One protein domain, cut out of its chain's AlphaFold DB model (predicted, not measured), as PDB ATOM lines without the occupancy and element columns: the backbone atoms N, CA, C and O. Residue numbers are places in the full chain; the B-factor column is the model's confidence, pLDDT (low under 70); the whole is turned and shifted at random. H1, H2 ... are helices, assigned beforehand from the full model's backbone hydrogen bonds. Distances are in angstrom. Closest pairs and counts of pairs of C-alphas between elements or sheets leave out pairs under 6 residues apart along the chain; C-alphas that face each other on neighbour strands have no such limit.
ATOM      1  N   PHE A  68      31.705  25.764  47.202       92.31
ATOM      2  CA  PHE A  68      30.935  26.989  47.391       92.31
ATOM      3  C   PHE A  68      31.683  27.982  48.285       92.31
ATOM      4  O   PHE A  68      31.815  29.153  47.915       92.31
ATOM      5  N   ASP A  69      32.231  27.526  49.411       95.44
ATOM      6  CA  ASP A  69      33.030  28.367  50.309       95.44
ATOM      7  C   ASP A  69      34.291  28.895  49.617       95.44
ATOM      8  O   ASP A  69      34.652  30.073  49.753       95.44
ATOM      9  N   LYS A  70      34.950  28.044  48.824       95.44
ATOM     10  CA  LYS A  70      36.118  28.440  48.038       95.44
ATOM     11  C   LYS A  70      35.757  29.487  46.985       95.44
ATOM     12  O   LYS A  70      36.419  30.526  46.909       95.44
ATOM     13  N   MET A  71      34.677  29.276  46.234       94.75
ATOM     14  CA  MET A  71      34.156  30.251  45.271       94.75
ATOM     15  C   MET A  71      33.806  31.582  45.950       94.75
ATOM     16  O   MET A  71      34.187  32.647  45.454       94.75
ATOM     17  N   LEU A  72      33.113  31.553  47.091       95.56
ATOM     18  CA  LEU A  72      32.739  32.757  47.831       95.56
ATOM     19  C   LEU A  72      33.977  33.524  48.322       95.56
ATOM     20  O   LEU A  72      34.025  34.754  48.222       95.56
ATOM     21  N   CYS A  73      35.009  32.812  48.783       97.75
ATOM     22  CA  CYS A  73      36.299  33.402  49.133       97.75
ATOM     23  C   CYS A  73      36.958  34.097  47.927       97.75
ATOM     24  O   CYS A  73      37.367  35.259  48.027       97.75
ATOM     25  N   LEU A  74      37.002  33.444  46.762       97.69
ATOM     26  CA  LEU A  74      37.557  34.024  45.529       97.69
ATOM     27  C   LEU A  74      36.769  35.257  45.059       97.69
ATOM     28  O   LEU A  74      37.358  36.263  44.666       97.69
ATOM     29  N   ILE A  75      35.438  35.228  45.159       97.25
ATOM     30  CA  ILE A  75      34.584  36.385  44.861       97.25
ATOM     31  C   ILE A  75      34.924  37.559  45.784       97.25
ATOM     32  O   ILE A  75      35.091  38.688  45.316       97.25
ATOM     33  N   ASN A  76      35.032  37.318  47.091       97.19
ATOM     34  CA  ASN A  76      35.304  38.375  48.062       97.19
ATOM     35  C   ASN A  76      36.709  38.964  47.894       97.19
ATOM     36  O   ASN A  76      36.870  40.184  47.945       97.19
ATOM     37  N   THR A  77      37.708  38.125  47.624       97.88
ATOM     38  CA  THR A  77      39.079  38.583  47.360       97.88
ATOM     39  C   THR A  77      39.179  39.372  46.055       97.88
ATOM     40  O   THR A  77      39.809  40.429  46.046       97.88
ATOM     41  N   LEU A  78      38.490  38.951  44.987       97.81
ATOM     42  CA  LEU A  78      38.368  39.728  43.749       97.81
ATOM     43  C   LEU A  78      37.712  41.091  44.000       97.81
ATOM     44  O   LEU A  78      38.232  42.113  43.554       97.81
ATOM     45  N   LYS A  79      36.585  41.124  44.718       97.56
ATOM     46  CA  LYS A  79      35.876  42.372  45.043       97.56
ATOM     47  C   LYS A  79      36.754  43.340  45.832       97.56
ATOM     48  O   LYS A  79      36.691  44.536  45.575       97.56
ATOM     49  N   ALA A  80      37.595  42.836  46.733       97.62
ATOM     50  CA  ALA A  80      38.533  43.654  47.499       97.62
ATOM     51  C   ALA A  80      39.620  44.324  46.632       97.62
ATOM     52  O   ALA A  80      40.233  45.288  47.080       97.62
ATOM     53  N   GLN A  81      39.856  43.848  45.403       97.56
ATOM     54  CA  GLN A  81      40.776  44.488  44.454       97.56
ATOM     55  C   GLN A  81      40.127  45.618  43.642       97.56
ATOM     56  O   GLN A  81      40.825  46.274  42.870       97.56
ATOM     57  N   MET A  82      38.811  45.819  43.748       97.50
ATOM     58  CA  MET A  82      38.058  46.751  42.907       97.50
ATOM     59  C   MET A  82      37.831  48.082  43.617       97.50
ATOM     60  O   MET A  82      37.513  48.112  44.804       97.50
ATOM     61  N   ASP A  83      37.923  49.182  42.869       97.81
ATOM     62  CA  ASP A  83      37.371  50.458  43.328       97.81
ATOM     63  C   ASP A  83      35.829  50.452  43.278       97.81
ATOM     64  O   ASP A  83      35.205  49.549  42.713       97.81
ATOM     65  N   GLU A  84      35.189  51.471  43.855       97.69
ATOM     66  CA  GLU A  84      33.725  51.566  43.928       97.69
ATOM     67  C   GLU A  84      33.046  51.545  42.546       97.69
ATOM     68  O   GLU A  84      32.003  50.908  42.367       97.69
ATOM     69  N   ASN A  85      33.651  52.181  41.537       97.56
ATOM     70  CA  ASN A  85      33.103  52.234  40.181       97.56
ATOM     71  C   ASN A  85      33.218  50.880  39.477       97.56
ATOM     72  O   ASN A  85      32.318  50.471  38.735       97.56
ATOM     73  N   GLN A  86      34.337  50.187  39.677       97.94
ATOM     74  CA  GLN A  86      34.554  48.839  39.179       97.94
ATOM     75  C   GLN A  86      33.608  47.856  39.871       97.94
ATOM     76  O   GLN A  86      32.966  47.052  39.192       97.94
ATOM     77  N   LEU A  87      33.442  47.967  41.189       97.50
ATOM     78  CA  LEU A  87      32.554  47.114  41.969       97.50
ATOM     79  C   LEU A  87      31.090  47.273  41.541       97.50
ATOM     80  O   LEU A  87      30.407  46.268  41.353       97.50
ATOM     81  N   ALA A  88      30.635  48.503  41.290       96.62
ATOM     82  CA  ALA A  88      29.287  48.775  40.785       96.62
ATOM     83  C   ALA A  88      29.024  48.177  39.387       96.62
ATOM     84  O   ALA A  88      27.881  47.883  39.040       96.62
ATOM     85  N   LYS A  89      30.070  47.983  38.572       96.81
ATOM     86  CA  LYS A  89      29.975  47.294  37.271       96.81
ATOM     87  C   LYS A  89      30.103  45.780  37.401       96.81
ATOM     88  O   LYS A  89      29.503  45.061  36.607       96.81
ATOM     89  N   LEU A  90      30.910  45.304  38.348       97.12
ATOM     90  CA  LEU A  90      31.147  43.884  38.583       97.12
ATOM     91  C   LEU A  90      29.938  43.231  39.253       97.12
ATOM     92  O   LEU A  90      29.533  42.155  38.830       97.12
ATOM     93  N   GLN A  91      29.353  43.861  40.268       95.75
ATOM     94  CA  GLN A  91      28.235  43.311  41.028       95.75
ATOM     95  C   GLN A  91      26.919  43.958  40.586       95.75
ATOM     96  O   GLN A  91      26.589  45.072  40.989       95.75
ATOM     97  N   LEU A  92      26.155  43.242  39.762       93.75
ATOM     98  CA  LEU A  92      24.911  43.738  39.171       93.75
ATOM     99  C   LEU A  92      23.706  42.954  39.701       93.75
ATOM    100  O   LEU A  92      23.809  41.745  39.894       93.75
ATOM    101  N   PRO A  93      22.530  43.581  39.875       92.62
ATOM    102  CA  PRO A  93      21.315  42.836  40.165       92.62
ATOM    103  C   PRO A  93      20.927  41.960  38.966       92.62
ATOM    104  O   PRO A  93      20.947  42.405  37.812       92.62
ATOM    105  N   TYR A  94      20.525  40.716  39.239       91.12
ATOM    106  CA  TYR A  94      20.005  39.842  38.192       91.12
ATOM    107  C   TYR A  94      18.655  40.358  37.680       91.12
ATOM    108  O   TYR A  94      17.723  40.603  38.452       91.12
ATOM    109  N   SER A  95      18.539  40.508  36.361       91.69
ATOM    110  CA  SER A  95      17.285  40.833  35.686       91.69
ATOM    111  C   SER A  95      17.272  40.252  34.275       91.69
ATOM    112  O   SER A  95      18.324  40.105  33.650       91.69
ATOM    113  N   LYS A  96      16.075  39.996  33.728       92.44
ATOM    114  CA  LYS A  96      15.920  39.569  32.328       92.44
ATOM    115  C   LYS A  96      16.557  40.573  31.360       92.44
ATOM    116  O   LYS A  96      17.247  40.161  30.440       92.44
ATOM    117  N   SER A  97      16.382  41.876  31.604       90.44
ATOM    118  CA  SER A  97      16.954  42.940  30.761       90.44
ATOM    119  C   SER A  97      18.487  42.926  30.745       90.44
ATOM    120  O   SER A  97      19.094  43.161  29.699       90.44
ATOM    121  N   SER A  98      19.124  42.623  31.880       89.88
ATOM    122  CA  SER A  98      20.580  42.456  31.964       89.88
ATOM    123  C   SER A  98      21.035  41.164  31.279       89.88
ATOM    124  O   SER A  98      21.986  41.191  30.502       89.88
ATOM    125  N   ALA A  99      20.339  40.050  31.525       89.50
ATOM    126  CA  ALA A  99      20.689  38.741  30.976       89.50
ATOM    127  C   ALA A  99      20.619  38.712  29.440       89.50
ATOM    128  O   ALA A  99      21.527  38.197  28.797       89.50
ATOM    129  N   THR A 100      19.612  39.350  28.831       90.88
ATOM    130  CA  THR A 100      19.456  39.388  27.364       90.88
ATOM    131  C   THR A 100      20.533  40.198  26.638       90.88
ATOM    132  O   THR A 100      20.580  40.177  25.411       90.88
ATOM    133  N   LYS A 101      21.387  40.937  27.360       90.81
ATOM    134  CA  LYS A 101      22.527  41.667  26.779       90.81
ATOM    135  C   LYS A 101      23.787  40.807  26.658       90.81
ATOM    136  O   LYS A 101      24.752  41.241  26.034       90.81
ATOM    137  N   TRP A 102      23.813  39.620  27.262       89.19
ATOM    138  CA  TRP A 102      24.938  38.698  27.141       89.19
ATOM    139  C   TRP A 102      24.848  37.918  25.828       89.19
ATOM    140  O   TRP A 102      23.838  37.299  25.514       89.19
ATOM    141  N   SER A 103      25.920  37.990  25.043       85.00
ATOM    142  CA  SER A 103      26.055  37.375  23.723       85.00
ATOM    143  C   SER A 103      27.507  36.953  23.516       85.00
ATOM    144  O   SER A 103      28.413  37.576  24.078       85.00
ATOM    145  N   ASN A 104      27.722  35.936  22.683       82.38
ATOM    146  CA  ASN A 104      29.040  35.508  22.214       82.38
ATOM    147  C   ASN A 104      29.576  36.354  21.039       82.38
ATOM    148  O   ASN A 104      30.709  36.151  20.613       82.38
ATOM    149  N   LEU A 105      28.803  37.311  20.513       83.81
ATOM    150  CA  LEU A 105      29.274  38.202  19.449       83.81
ATOM    151  C   LEU A 105      30.300  39.220  19.980       83.81
ATOM    152  O   LEU A 105      30.206  39.639  21.136       83.81
ATOM    153  N   PRO A 106      31.262  39.691  19.168       81.38
ATOM    154  CA  PRO A 106      32.205  40.725  19.595       81.38
ATOM    155  C   PRO A 106      31.494  41.997  20.085       81.38
ATOM    156  O   PRO A 106      30.588  42.495  19.419       81.38
ATOM    157  N   GLN A 107      31.939  42.577  21.209       85.25
ATOM    158  CA  GLN A 107      31.298  43.755  21.825       85.25
ATOM    159  C   GLN A 107      31.189  44.932  20.844       85.25
ATOM    160  O   GLN A 107      30.178  45.629  20.822       85.25
ATOM    161  N   LYS A 108      32.220  45.153  20.017       81.00
ATOM    162  CA  LYS A 108      32.216  46.210  18.993       81.00
ATOM    163  C   LYS A 108      31.226  45.943  17.847       81.00
ATOM    164  O   LYS A 108      30.837  46.891  17.176       81.00
ATOM    165  N   GLY A 109      30.813  44.692  17.632       79.00
ATOM    166  CA  GLY A 109      29.772  44.317  16.667       79.00
ATOM    167  C   GLY A 109      28.343  44.469  17.205       79.00
ATOM    168  O   GLY A 109      27.394  44.475  16.425       79.00
ATOM    169  N   LEU A 110      28.173  44.633  18.522       81.50
ATOM    170  CA  LEU A 110      26.876  44.895  19.147       81.50
ATOM    171  C   LEU A 110      26.515  46.381  18.986       81.50
ATOM    172  O   LEU A 110      26.862  47.221  19.818       81.50
ATOM    173  N   LEU A 111      25.824  46.709  17.889       74.19
ATOM    174  CA  LEU A 111      25.347  48.071  17.598       74.19
ATOM    175  C   LEU A 111      24.290  48.538  18.610       74.19
ATOM    176  O   LEU A 111      24.280  49.695  19.025       74.19
ATOM    177  N   LEU A 112      23.432  47.612  19.038       73.12
ATOM    178  CA  LEU A 112      22.437  47.779  20.092       73.12
ATOM    179  C   LEU A 112      22.668  46.663  21.122       73.12
ATOM    180  O   LEU A 112      23.099  45.573  20.758       73.12
ATOM    181  N   ASN A 113      22.380  46.919  22.401       80.94
ATOM    182  CA  ASN A 113      22.478  45.923  23.485       80.94
ATOM    183  C   ASN A 113      23.901  45.442  23.825       80.94
ATOM    184  O   ASN A 113      24.156  44.248  23.944       80.94
ATOM    185  N   LYS A 114      24.823  46.385  24.046       88.94
ATOM    186  CA  LYS A 114      26.156  46.099  24.599       88.94
ATOM    187  C   LYS A 114      26.071  45.266  25.884       88.94
ATOM    188  O   LYS A 114      25.200  45.524  26.724       88.94
ATOM    189  N   ARG A 115      27.016  44.331  26.059       91.81
ATOM    190  CA  ARG A 115      27.143  43.541  27.293       91.81
ATOM    191  C   ARG A 115      27.247  44.454  28.509       91.81
ATOM    192  O   ARG A 115      27.929  45.480  28.462       91.81
ATOM    193  N   VAL A 116      26.571  44.056  29.581       93.44
ATOM    194  CA  VAL A 116      26.715  44.661  30.908       93.44
ATOM    195  C   VAL A 116      27.836  43.963  31.666       93.44
ATOM    196  O   VAL A 116      28.110  42.794  31.408       93.44
ATOM    197  N   GLY A 117      28.472  44.679  32.587       95.12
ATOM    198  CA  GLY A 117      29.528  44.138  33.431       95.12
ATOM    199  C   GLY A 117      30.794  44.974  33.440       95.12
ATOM    200  O   GLY A 117      30.908  45.992  32.748       95.12
ATOM    201  N   LEU A 118      31.766  44.509  34.214       96.69
ATOM    202  CA  LEU A 118      33.098  45.082  34.250       96.69
ATOM    203  C   LEU A 118      33.928  44.527  33.090       96.69
ATOM    204  O   LEU A 118      34.066  43.317  32.924       96.69
ATOM    205  N   ASN A 119      34.458  45.427  32.271       94.62
ATOM    206  CA  ASN A 119      35.289  45.092  31.126       94.62
ATOM    207  C   ASN A 119      36.719  44.752  31.579       94.62
ATOM    208  O   ASN A 119      37.318  45.543  32.310       94.62
ATOM    209  N   LEU A 120      37.289  43.639  31.105       94.25
ATOM    210  CA  LEU A 120      38.656  43.244  31.477       94.25
ATOM    211  C   LEU A 120      39.703  44.281  31.046       94.25
ATOM    212  O   LEU A 120      40.668  44.510  31.762       94.25
ATOM    213  N   GLY A 121      39.492  44.981  29.927       93.25
ATOM    214  CA  GLY A 121      40.373  46.063  29.476       93.25
ATOM    215  C   GLY A 121      40.426  47.281  30.404       93.25
ATOM    216  O   GLY A 121      41.358  48.076  30.309       93.25
ATOM    217  N   SER A 122      39.450  47.425  31.306       94.88
ATOM    218  CA  SER A 122      39.428  48.475  32.336       94.88
ATOM    219  C   SER A 122      40.059  48.057  33.667       94.88
ATOM    220  O   SER A 122      40.113  48.861  34.595       94.88
ATOM    221  N   MET A 123      40.516  46.807  33.770       96.12
ATOM    222  CA  MET A 123      41.185  46.275  34.950       96.12
ATOM    223  C   MET A 123      42.708  46.414  34.829       96.12
ATOM    224  O   MET A 123      43.275  46.403  33.731       96.12
ATOM    225  N   ASN A 124      43.391  46.515  35.967       95.88
ATOM    226  CA  ASN A 124      44.846  46.374  36.020       95.88
ATOM    227  C   ASN A 124      45.265  44.878  36.032       95.88
ATOM    228  O   ASN A 124      44.417  44.011  36.251       95.88
ATOM    229  N   PRO A 125      46.554  44.546  35.811       95.50
ATOM    230  CA  PRO A 125      47.019  43.153  35.767       95.50
ATOM    231  C   PRO A 125      46.691  42.330  37.024       95.50
ATOM    232  O   PRO A 125      46.299  41.170  36.918       95.50
ATOM    233  N   THR A 126      46.787  42.930  38.216       96.19
ATOM    234  CA  THR A 126      46.427  42.265  39.479       96.19
ATOM    235  C   THR A 126      44.937  41.942  39.523       96.19
ATOM    236  O   THR A 126      44.545  40.823  39.818       96.19
ATOM    237  N   GLN A 127      44.073  42.886  39.163       97.56
ATOM    238  CA  GLN A 127      42.631  42.638  39.092       97.56
ATOM    239  C   GLN A 127      42.294  41.521  38.089       97.56
ATOM    240  O   GLN A 127      41.433  40.683  38.364       97.56
ATOM    241  N   ILE A 128      43.006  41.466  36.958       97.06
ATOM    242  CA  ILE A 128      42.837  40.418  35.943       97.06
ATOM    243  C   ILE A 128      43.270  39.049  36.478       97.06
ATOM    244  O   ILE A 128      42.555  38.073  36.246       97.06
ATOM    245  N   SER A 129      44.383  38.941  37.209       97.00
ATOM    246  CA  SER A 129      44.824  37.656  37.774       97.00
ATOM    247  C   SER A 129      43.856  37.119  38.832       97.00
ATOM    248  O   SER A 129      43.555  35.923  38.821       97.00
ATOM    249  N   TYR A 130      43.286  37.985  39.679       97.94
ATOM    250  CA  TYR A 130      42.211  37.601  40.607       97.94
ATOM    251  C   TYR A 130      40.929  37.193  39.862       97.94
ATOM    252  O   TYR A 130      40.295  36.201  40.219       97.94
ATOM    253  N   ALA A 131      40.553  37.909  38.795       97.38
ATOM    254  CA  ALA A 131      39.384  37.555  37.989       97.38
ATOM    255  C   ALA A 131      39.564  36.185  37.318       97.38
ATOM    256  O   ALA A 131      38.654  35.358  37.332       97.38
ATOM    257  N   LYS A 132      40.758  35.917  36.781       96.31
ATOM    258  CA  LYS A 132      41.118  34.627  36.187       96.31
ATOM    259  C   LYS A 132      41.183  33.496  37.215       96.31
ATOM    260  O   LYS A 132      40.811  32.383  36.870       96.31
ATOM    261  N   ALA A 133      41.582  33.764  38.460       96.88
ATOM    262  CA  ALA A 133      41.518  32.778  39.544       96.88
ATOM    263  C   ALA A 133      40.076  32.318  39.807       96.88
ATOM    264  O   ALA A 133      39.810  31.118  39.842       96.88
ATOM    265  N   LEU A 134      39.133  33.264  39.893       96.88
ATOM    266  CA  LEU A 134      37.708  32.950  40.020       96.88
ATOM    267  C   LEU A 134      37.177  32.179  38.801       96.88
ATOM    268  O   LEU A 134      36.464  31.195  38.964       96.88
ATOM    269  N   ILE A 135      37.524  32.604  37.581       96.06
ATOM    270  CA  ILE A 135      37.085  31.920  36.354       96.06
ATOM    271  C   ILE A 135      37.622  30.488  36.310       96.06
ATOM    272  O   ILE A 135      36.845  29.582  36.034       96.06
ATOM    273  N   LYS A 136      38.909  30.282  36.623       95.19
ATOM    274  CA  LYS A 136      39.543  28.958  36.675       95.19
ATOM    275  C   LYS A 136      38.819  28.023  37.638       95.19
ATOM    276  O   LYS A 136      38.585  26.871  37.286       95.19
ATOM    277  N   GLU A 137      38.454  28.527  38.817       95.19
ATOM    278  CA  GLU A 137      37.676  27.757  39.788       95.19
ATOM    279  C   GLU A 137      36.304  27.367  39.223       95.19
ATOM    280  O   GLU A 137      35.948  26.194  39.224       95.19
ATOM    281  N   LEU A 138      35.565  28.334  38.668       94.56
ATOM    282  CA  LEU A 138      34.212  28.126  38.138       94.56
ATOM    283  C   LEU A 138      34.163  27.204  36.917       94.56
ATOM    284  O   LEU A 138      33.200  26.460  36.740       94.56
ATOM    285  N   SER A 139      35.163  27.283  36.041       94.50
ATOM    286  CA  SER A 139      35.237  26.461  34.832       94.50
ATOM    287  C   SER A 139      35.828  25.076  35.090       94.50
ATOM    288  O   SER A 139      35.772  24.215  34.215       94.50
ATOM    289  N   GLY A 140      36.446  24.877  36.257       91.94
ATOM    290  CA  GLY A 140      37.266  23.716  36.561       91.94
ATOM    291  C   GLY A 140      38.594  23.697  35.794       91.94
ATOM    292  O   GLY A 140      38.761  24.314  34.738       91.94
ATOM    293  N   SER A 141      39.561  22.952  36.333       86.88
ATOM    294  CA  SER A 141      40.904  22.792  35.751       86.88
ATOM    295  C   SER A 141      41.362  21.336  35.623       86.88
ATOM    296  O   SER A 141      42.504  21.080  35.256       86.88
ATOM    297  N   ASN A 142      40.490  20.374  35.935       85.94
ATOM    298  CA  ASN A 142      40.849  18.953  36.020       85.94
ATOM    299  C   ASN A 142      40.743  18.209  34.678       85.94
ATOM    300  O   ASN A 142      41.041  17.019  34.608       85.94
ATOM    301  N   TYR A 143      40.326  18.900  33.615       84.81
ATOM    302  CA  TYR A 143      40.092  18.319  32.299       84.81
ATOM    303  C   TYR A 143      41.039  18.944  31.271       84.81
ATOM    304  O   TYR A 143      41.153  20.166  31.153       84.81
ATOM    305  N   SER A 144      41.751  18.094  30.532       87.88
ATOM    306  CA  SER A 144      42.620  18.543  29.442       87.88
ATOM    307  C   SER A 144      41.778  19.150  28.322       87.88
ATOM    308  O   SER A 144      40.781  18.553  27.931       87.88
ATOM    309  N   ASN A 145      42.200  20.305  27.799       90.31
ATOM    310  CA  ASN A 145      41.527  21.054  26.724       90.31
ATOM    311  C   ASN A 145      40.084  21.502  27.011       90.31
ATOM    312  O   ASN A 145      39.391  21.900  26.088       90.31
ATOM    313  N   GLU A 146      39.657  21.483  28.271       93.88
ATOM    314  CA  GLU A 146      38.310  21.870  28.696       93.88
ATOM    315  C   GLU A 146      38.395  22.845  29.878       93.88
ATOM    316  O   GLU A 146      39.446  22.983  30.525       93.88
ATOM    317  N   GLY A 147      37.290  23.530  30.173       95.06
ATOM    318  CA  GLY A 147      37.199  24.444  31.311       95.06
ATOM    319  C   GLY A 147      38.207  25.590  31.208       95.06
ATOM    320  O   GLY A 147      38.235  26.322  30.218       95.06
ATOM    321  N   TRP A 148      39.069  25.741  32.219       94.75
ATOM    322  CA  TRP A 148      40.084  26.801  32.231       94.75
ATOM    323  C   TRP A 148      41.020  26.729  31.018       94.75
ATOM    324  O   TRP A 148      41.347  27.763  30.437       94.75
ATOM    325  N   ASN A 149      41.422  25.519  30.617       93.81
ATOM    326  CA  ASN A 149      42.352  25.329  29.504       93.81
ATOM    327  C   ASN A 149      41.762  25.847  28.186       93.81
ATOM    328  O   ASN A 149      42.472  26.464  27.395       93.81
ATOM    329  N   GLU A 150      40.469  25.614  27.954       95.12
ATOM    330  CA  GLU A 150      39.771  26.120  26.770       95.12
ATOM    331  C   GLU A 150      39.646  27.649  26.822       95.12
ATOM    332  O   GLU A 150      39.984  28.339  25.858       95.12
ATOM    333  N   ILE A 151      39.227  28.198  27.967       94.25
ATOM    334  CA  ILE A 151      39.077  29.648  28.152       94.25
ATOM    335  C   ILE A 151      40.410  30.367  27.913       94.25
ATOM    336  O   ILE A 151      40.448  31.383  27.217       94.25
ATOM    337  N   GLU A 152      41.511  29.845  28.446       92.94
ATOM    338  CA  GLU A 152      42.845  30.405  28.232       92.94
ATOM    339  C   GLU A 152      43.252  30.375  26.753       92.94
ATOM    340  O   GLU A 152      43.737  31.382  26.226       92.94
ATOM    341  N   GLN A 153      42.988  29.268  26.052       93.00
ATOM    342  CA  GLN A 153      43.239  29.158  24.612       93.00
ATOM    343  C   GLN A 153      42.409  30.161  23.803       93.00
ATOM    344  O   GLN A 153      42.940  30.773  22.872       93.00
ATOM    345  N   ILE A 154      41.142  30.381  24.168       92.19
ATOM    346  CA  ILE A 154      40.272  31.379  23.531       92.19
ATOM    347  C   ILE A 154      40.832  32.790  23.747       92.19
ATOM    348  O   ILE A 154      41.002  33.533  22.779       92.19
ATOM    349  N   LEU A 155      41.168  33.156  24.989       92.19
ATOM    350  CA  LEU A 155      41.715  34.480  25.308       92.19
ATOM    351  C   LEU A 155      43.046  34.734  24.583       92.19
ATOM    352  O   LEU A 155      43.251  35.821  24.034       92.19
ATOM    353  N   SER A 156      43.925  33.730  24.550       92.19
ATOM    354  CA  SER A 156      45.218  33.791  23.860       92.19
ATOM    355  C   SER A 156      45.053  33.912  22.343       92.19
ATOM    356  O   SER A 156      45.664  34.776  21.712       92.19
ATOM    357  N   SER A 157      44.154  33.120  21.751       91.12
ATOM    358  CA  SER A 157      43.844  33.191  20.319       91.12
ATOM    359  C   SER A 157      43.279  34.557  19.934       91.12
ATOM    360  O   SER A 157      43.656  35.121  18.907       91.12
ATOM    361  N   ASP A 158      42.416  35.125  20.772       90.25
ATOM    362  CA  ASP A 158      41.818  36.431  20.518       90.25
ATOM    363  C   ASP A 158      42.857  37.567  20.613       90.25
ATOM    364  O   ASP A 158      42.875  38.477  19.780       90.25
ATOM    365  N   ASN A 159      43.797  37.475  21.564       90.75
ATOM    366  CA  ASN A 159      44.961  38.370  21.642       90.75
ATOM    367  C   ASN A 159      45.865  38.235  20.409       90.75
ATOM    368  O   ASN A 159      46.330  39.239  19.861       90.75
ATOM    369  N   TYR A 160      46.087  37.009  19.935       91.25
ATOM    370  CA  TYR A 160      46.864  36.767  18.724       91.25
ATOM    371  C   TYR A 160      46.201  37.402  17.492       91.25
ATOM    372  O   TYR A 160      46.859  38.145  16.761       91.25
ATOM    373  N   ILE A 161      44.893  37.206  17.294       89.38
ATOM    374  CA  ILE A 161      44.142  37.831  16.189       89.38
ATOM    375  C   ILE A 161      44.217  39.360  16.269       89.38
ATOM    376  O   ILE A 161      44.410  40.019  15.237       89.38
ATOM    377  N   HIS A 162      44.101  39.926  17.475       87.25
ATOM    378  CA  HIS A 162      44.280  41.358  17.703       87.25
ATOM    379  C   HIS A 162      45.661  41.831  17.220       87.25
ATOM    380  O   HIS A 162      45.735  42.788  16.444       87.25
ATOM    381  N   SER A 163      46.730  41.106  17.578       89.25
ATOM    382  CA  SER A 163      48.108  41.433  17.182       89.25
ATOM    383  C   SER A 163      48.347  41.419  15.665       89.25
ATOM    384  O   SER A 163      49.151  42.203  15.166       89.25
ATOM    385  N   LEU A 164      47.630  40.574  14.914       88.12
ATOM    386  CA  LEU A 164      47.837  40.424  13.470       88.12
ATOM    387  C   LEU A 164      47.286  41.594  12.652       88.12
ATOM    388  O   LEU A 164      47.821  41.908  11.593       88.12
ATOM    389  N   ASN A 165      46.188  42.202  13.100       79.56
ATOM    390  CA  ASN A 165      45.436  43.155  12.281       79.56
ATOM    391  C   ASN A 165      45.171  44.496  12.977       79.56
ATOM    392  O   ASN A 165      44.441  45.317  12.423       79.56
ATOM    393  N   ASN A 166      45.698  44.695  14.194       70.06
ATOM    394  CA  ASN A 166      45.382  45.824  15.076       70.06
ATOM    395  C   ASN A 166      43.867  46.100  15.144       70.06
ATOM    396  O   ASN A 166      43.394  47.236  15.090       70.06
ATOM    397  N   ARG A 167      43.076  45.021  15.147       72.44
ATOM    398  CA  ARG A 167      41.619  45.107  15.167       72.44
ATOM    399  C   ARG A 167      41.190  45.138  16.617       72.44
ATOM    400  O   ARG A 167      41.085  44.096  17.256       72.44
ATOM    401  N   ASP A 168      40.846  46.321  17.102       77.12
ATOM    402  CA  ASP A 168      40.302  46.524  18.449       77.12
ATOM    403  C   ASP A 168      39.021  45.722  18.758       77.12
ATOM    404  O   ASP A 168      38.517  45.756  19.878       77.12
ATOM    405  N   MET A 169      38.412  45.087  17.749       81.19
ATOM    406  CA  MET A 169      37.252  44.211  17.925       81.19
ATOM    407  C   MET A 169      37.607  42.880  18.598       81.19
ATOM    408  O   MET A 169      36.711  42.249  19.153       81.19
ATOM    409  N   TYR A 170      38.878  42.483  18.527       85.69
ATOM    410  CA  TYR A 170      39.425  41.260  19.101       85.69
ATOM    411  C   TYR A 170      40.360  41.596  20.260       85.69
ATOM    412  O   TYR A 170      40.824  42.732  20.399       85.69
ATOM    413  N   GLY A 171      40.626  40.597  21.086       89.06
ATOM    414  CA  GLY A 171      41.515  40.659  22.230       89.06
ATOM    415  C   GLY A 171      40.744  40.533  23.536       89.06
ATOM    416  O   GLY A 171      39.657  41.089  23.713       89.06
ATOM    417  N   SER A 172      41.380  39.876  24.498       89.38
ATOM    418  CA  SER A 172      40.883  39.682  25.862       89.38
ATOM    419  C   SER A 172      40.423  40.956  26.603       89.38
ATOM    420  O   SER A 172      39.499  40.840  27.415       89.38
ATOM    421  N   PRO A 173      40.902  42.187  26.303       89.75
ATOM    422  CA  PRO A 173      40.275  43.405  26.816       89.75
ATOM    423  C   PRO A 173      38.784  43.553  26.478       89.75
ATOM    424  O   PRO A 173      38.097  44.312  27.150       89.75
ATOM    425  N   ASN A 174      38.246  42.844  25.479       89.69
ATOM    426  CA  ASN A 174      36.837  42.915  25.064       89.69
ATOM    427  C   ASN A 174      35.889  41.961  25.821       89.69
ATOM    428  O   ASN A 174      34.680  41.931  25.533       89.69
ATOM    429  N   TYR A 175      36.407  41.203  26.790       92.31
ATOM    430  CA  TYR A 175      35.619  40.314  27.643       92.31
ATOM    431  C   TYR A 175      35.084  41.068  28.860       92.31
ATOM    432  O   TYR A 175      35.608  42.109  29.267       92.31
ATOM    433  N   TYR A 176      33.973  40.569  29.394       94.50
ATOM    434  CA  TYR A 176      33.229  41.196  30.480       94.50
ATOM    435  C   TYR A 176      32.975  40.165  31.570       94.50
ATOM    436  O   TYR A 176      32.774  38.989  31.272       94.50
ATOM    437  N   LEU A 177      32.952  40.630  32.815       95.12
ATOM    438  CA  LEU A 177      32.623  39.833  33.989       95.12
ATOM    439  C   LEU A 177      31.470  40.494  34.753       95.12
ATOM    440  O   LEU A 177      31.394  41.722  34.866       95.12
ATOM    441  N   SER A 178      30.553  39.686  35.276       95.44
ATOM    442  CA  SER A 178      29.513  40.133  36.204       95.44
ATOM    443  C   SER A 178      29.219  39.060  37.235       95.44
ATOM    444  O   SER A 178      29.191  37.875  36.916       95.44
TER     445      SER A 178
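Overview. This is residues 68 to 178 of the 183 residues of an uncharacterized protein of Flavobacteriaceae bacterium (UniProt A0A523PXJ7). The longest helix, H5, meets the end of H4 to make a V, and H1 packs alongside H4 on the side away from H5. Residues 166 to 178 fold back from H5 to pair briefly with residues 118 to 119. The printed part has 111 residues with five named helices, H1 to H5 in chain order, and no named strand: all helix, compact, radius of gyration of the C-alphas 14.5 A, spans 41 by 35 by 26 A.

Arrangement. H5, residues 148 to 165, touches H4, residues 125 to 139, with residue 148 alone, at a steep tilt of 46 degrees; the closest C-alphas, Lys 136 and Trp 148, are 5.0 A apart. H1, residues 68 to 80, touches H4, opposite ways at 17 degrees, a shallow tilt; the closest C-alphas, Leu 78 and Tyr 130, are 5.4 A apart. H2, residues 84 to 90, is close but not clearly touching H1. H3, residues 96 to 99, touches no helix and is too short for an O i to N i+4 pair; each such pair is within hydrogen-bond range in H1, H2 and H4, and 13 of 14 in H5.

Along the chain. H1 begins at C-alpha 68 (30.935, 26.989, 47.391) and is 18.3 A long, H4 20.5 A. H5, 26.3 A, ends at C-alpha 165 (45.436, 43.155, 12.281).

Size, cuts and confidence. The C-alphas farthest apart, Asp 69 and Asn 165, are 42.6 A apart. The link from H3 to H4 is long, 25 residues. The printed part has no cut, and no printed residue is under 70 in pLDDT.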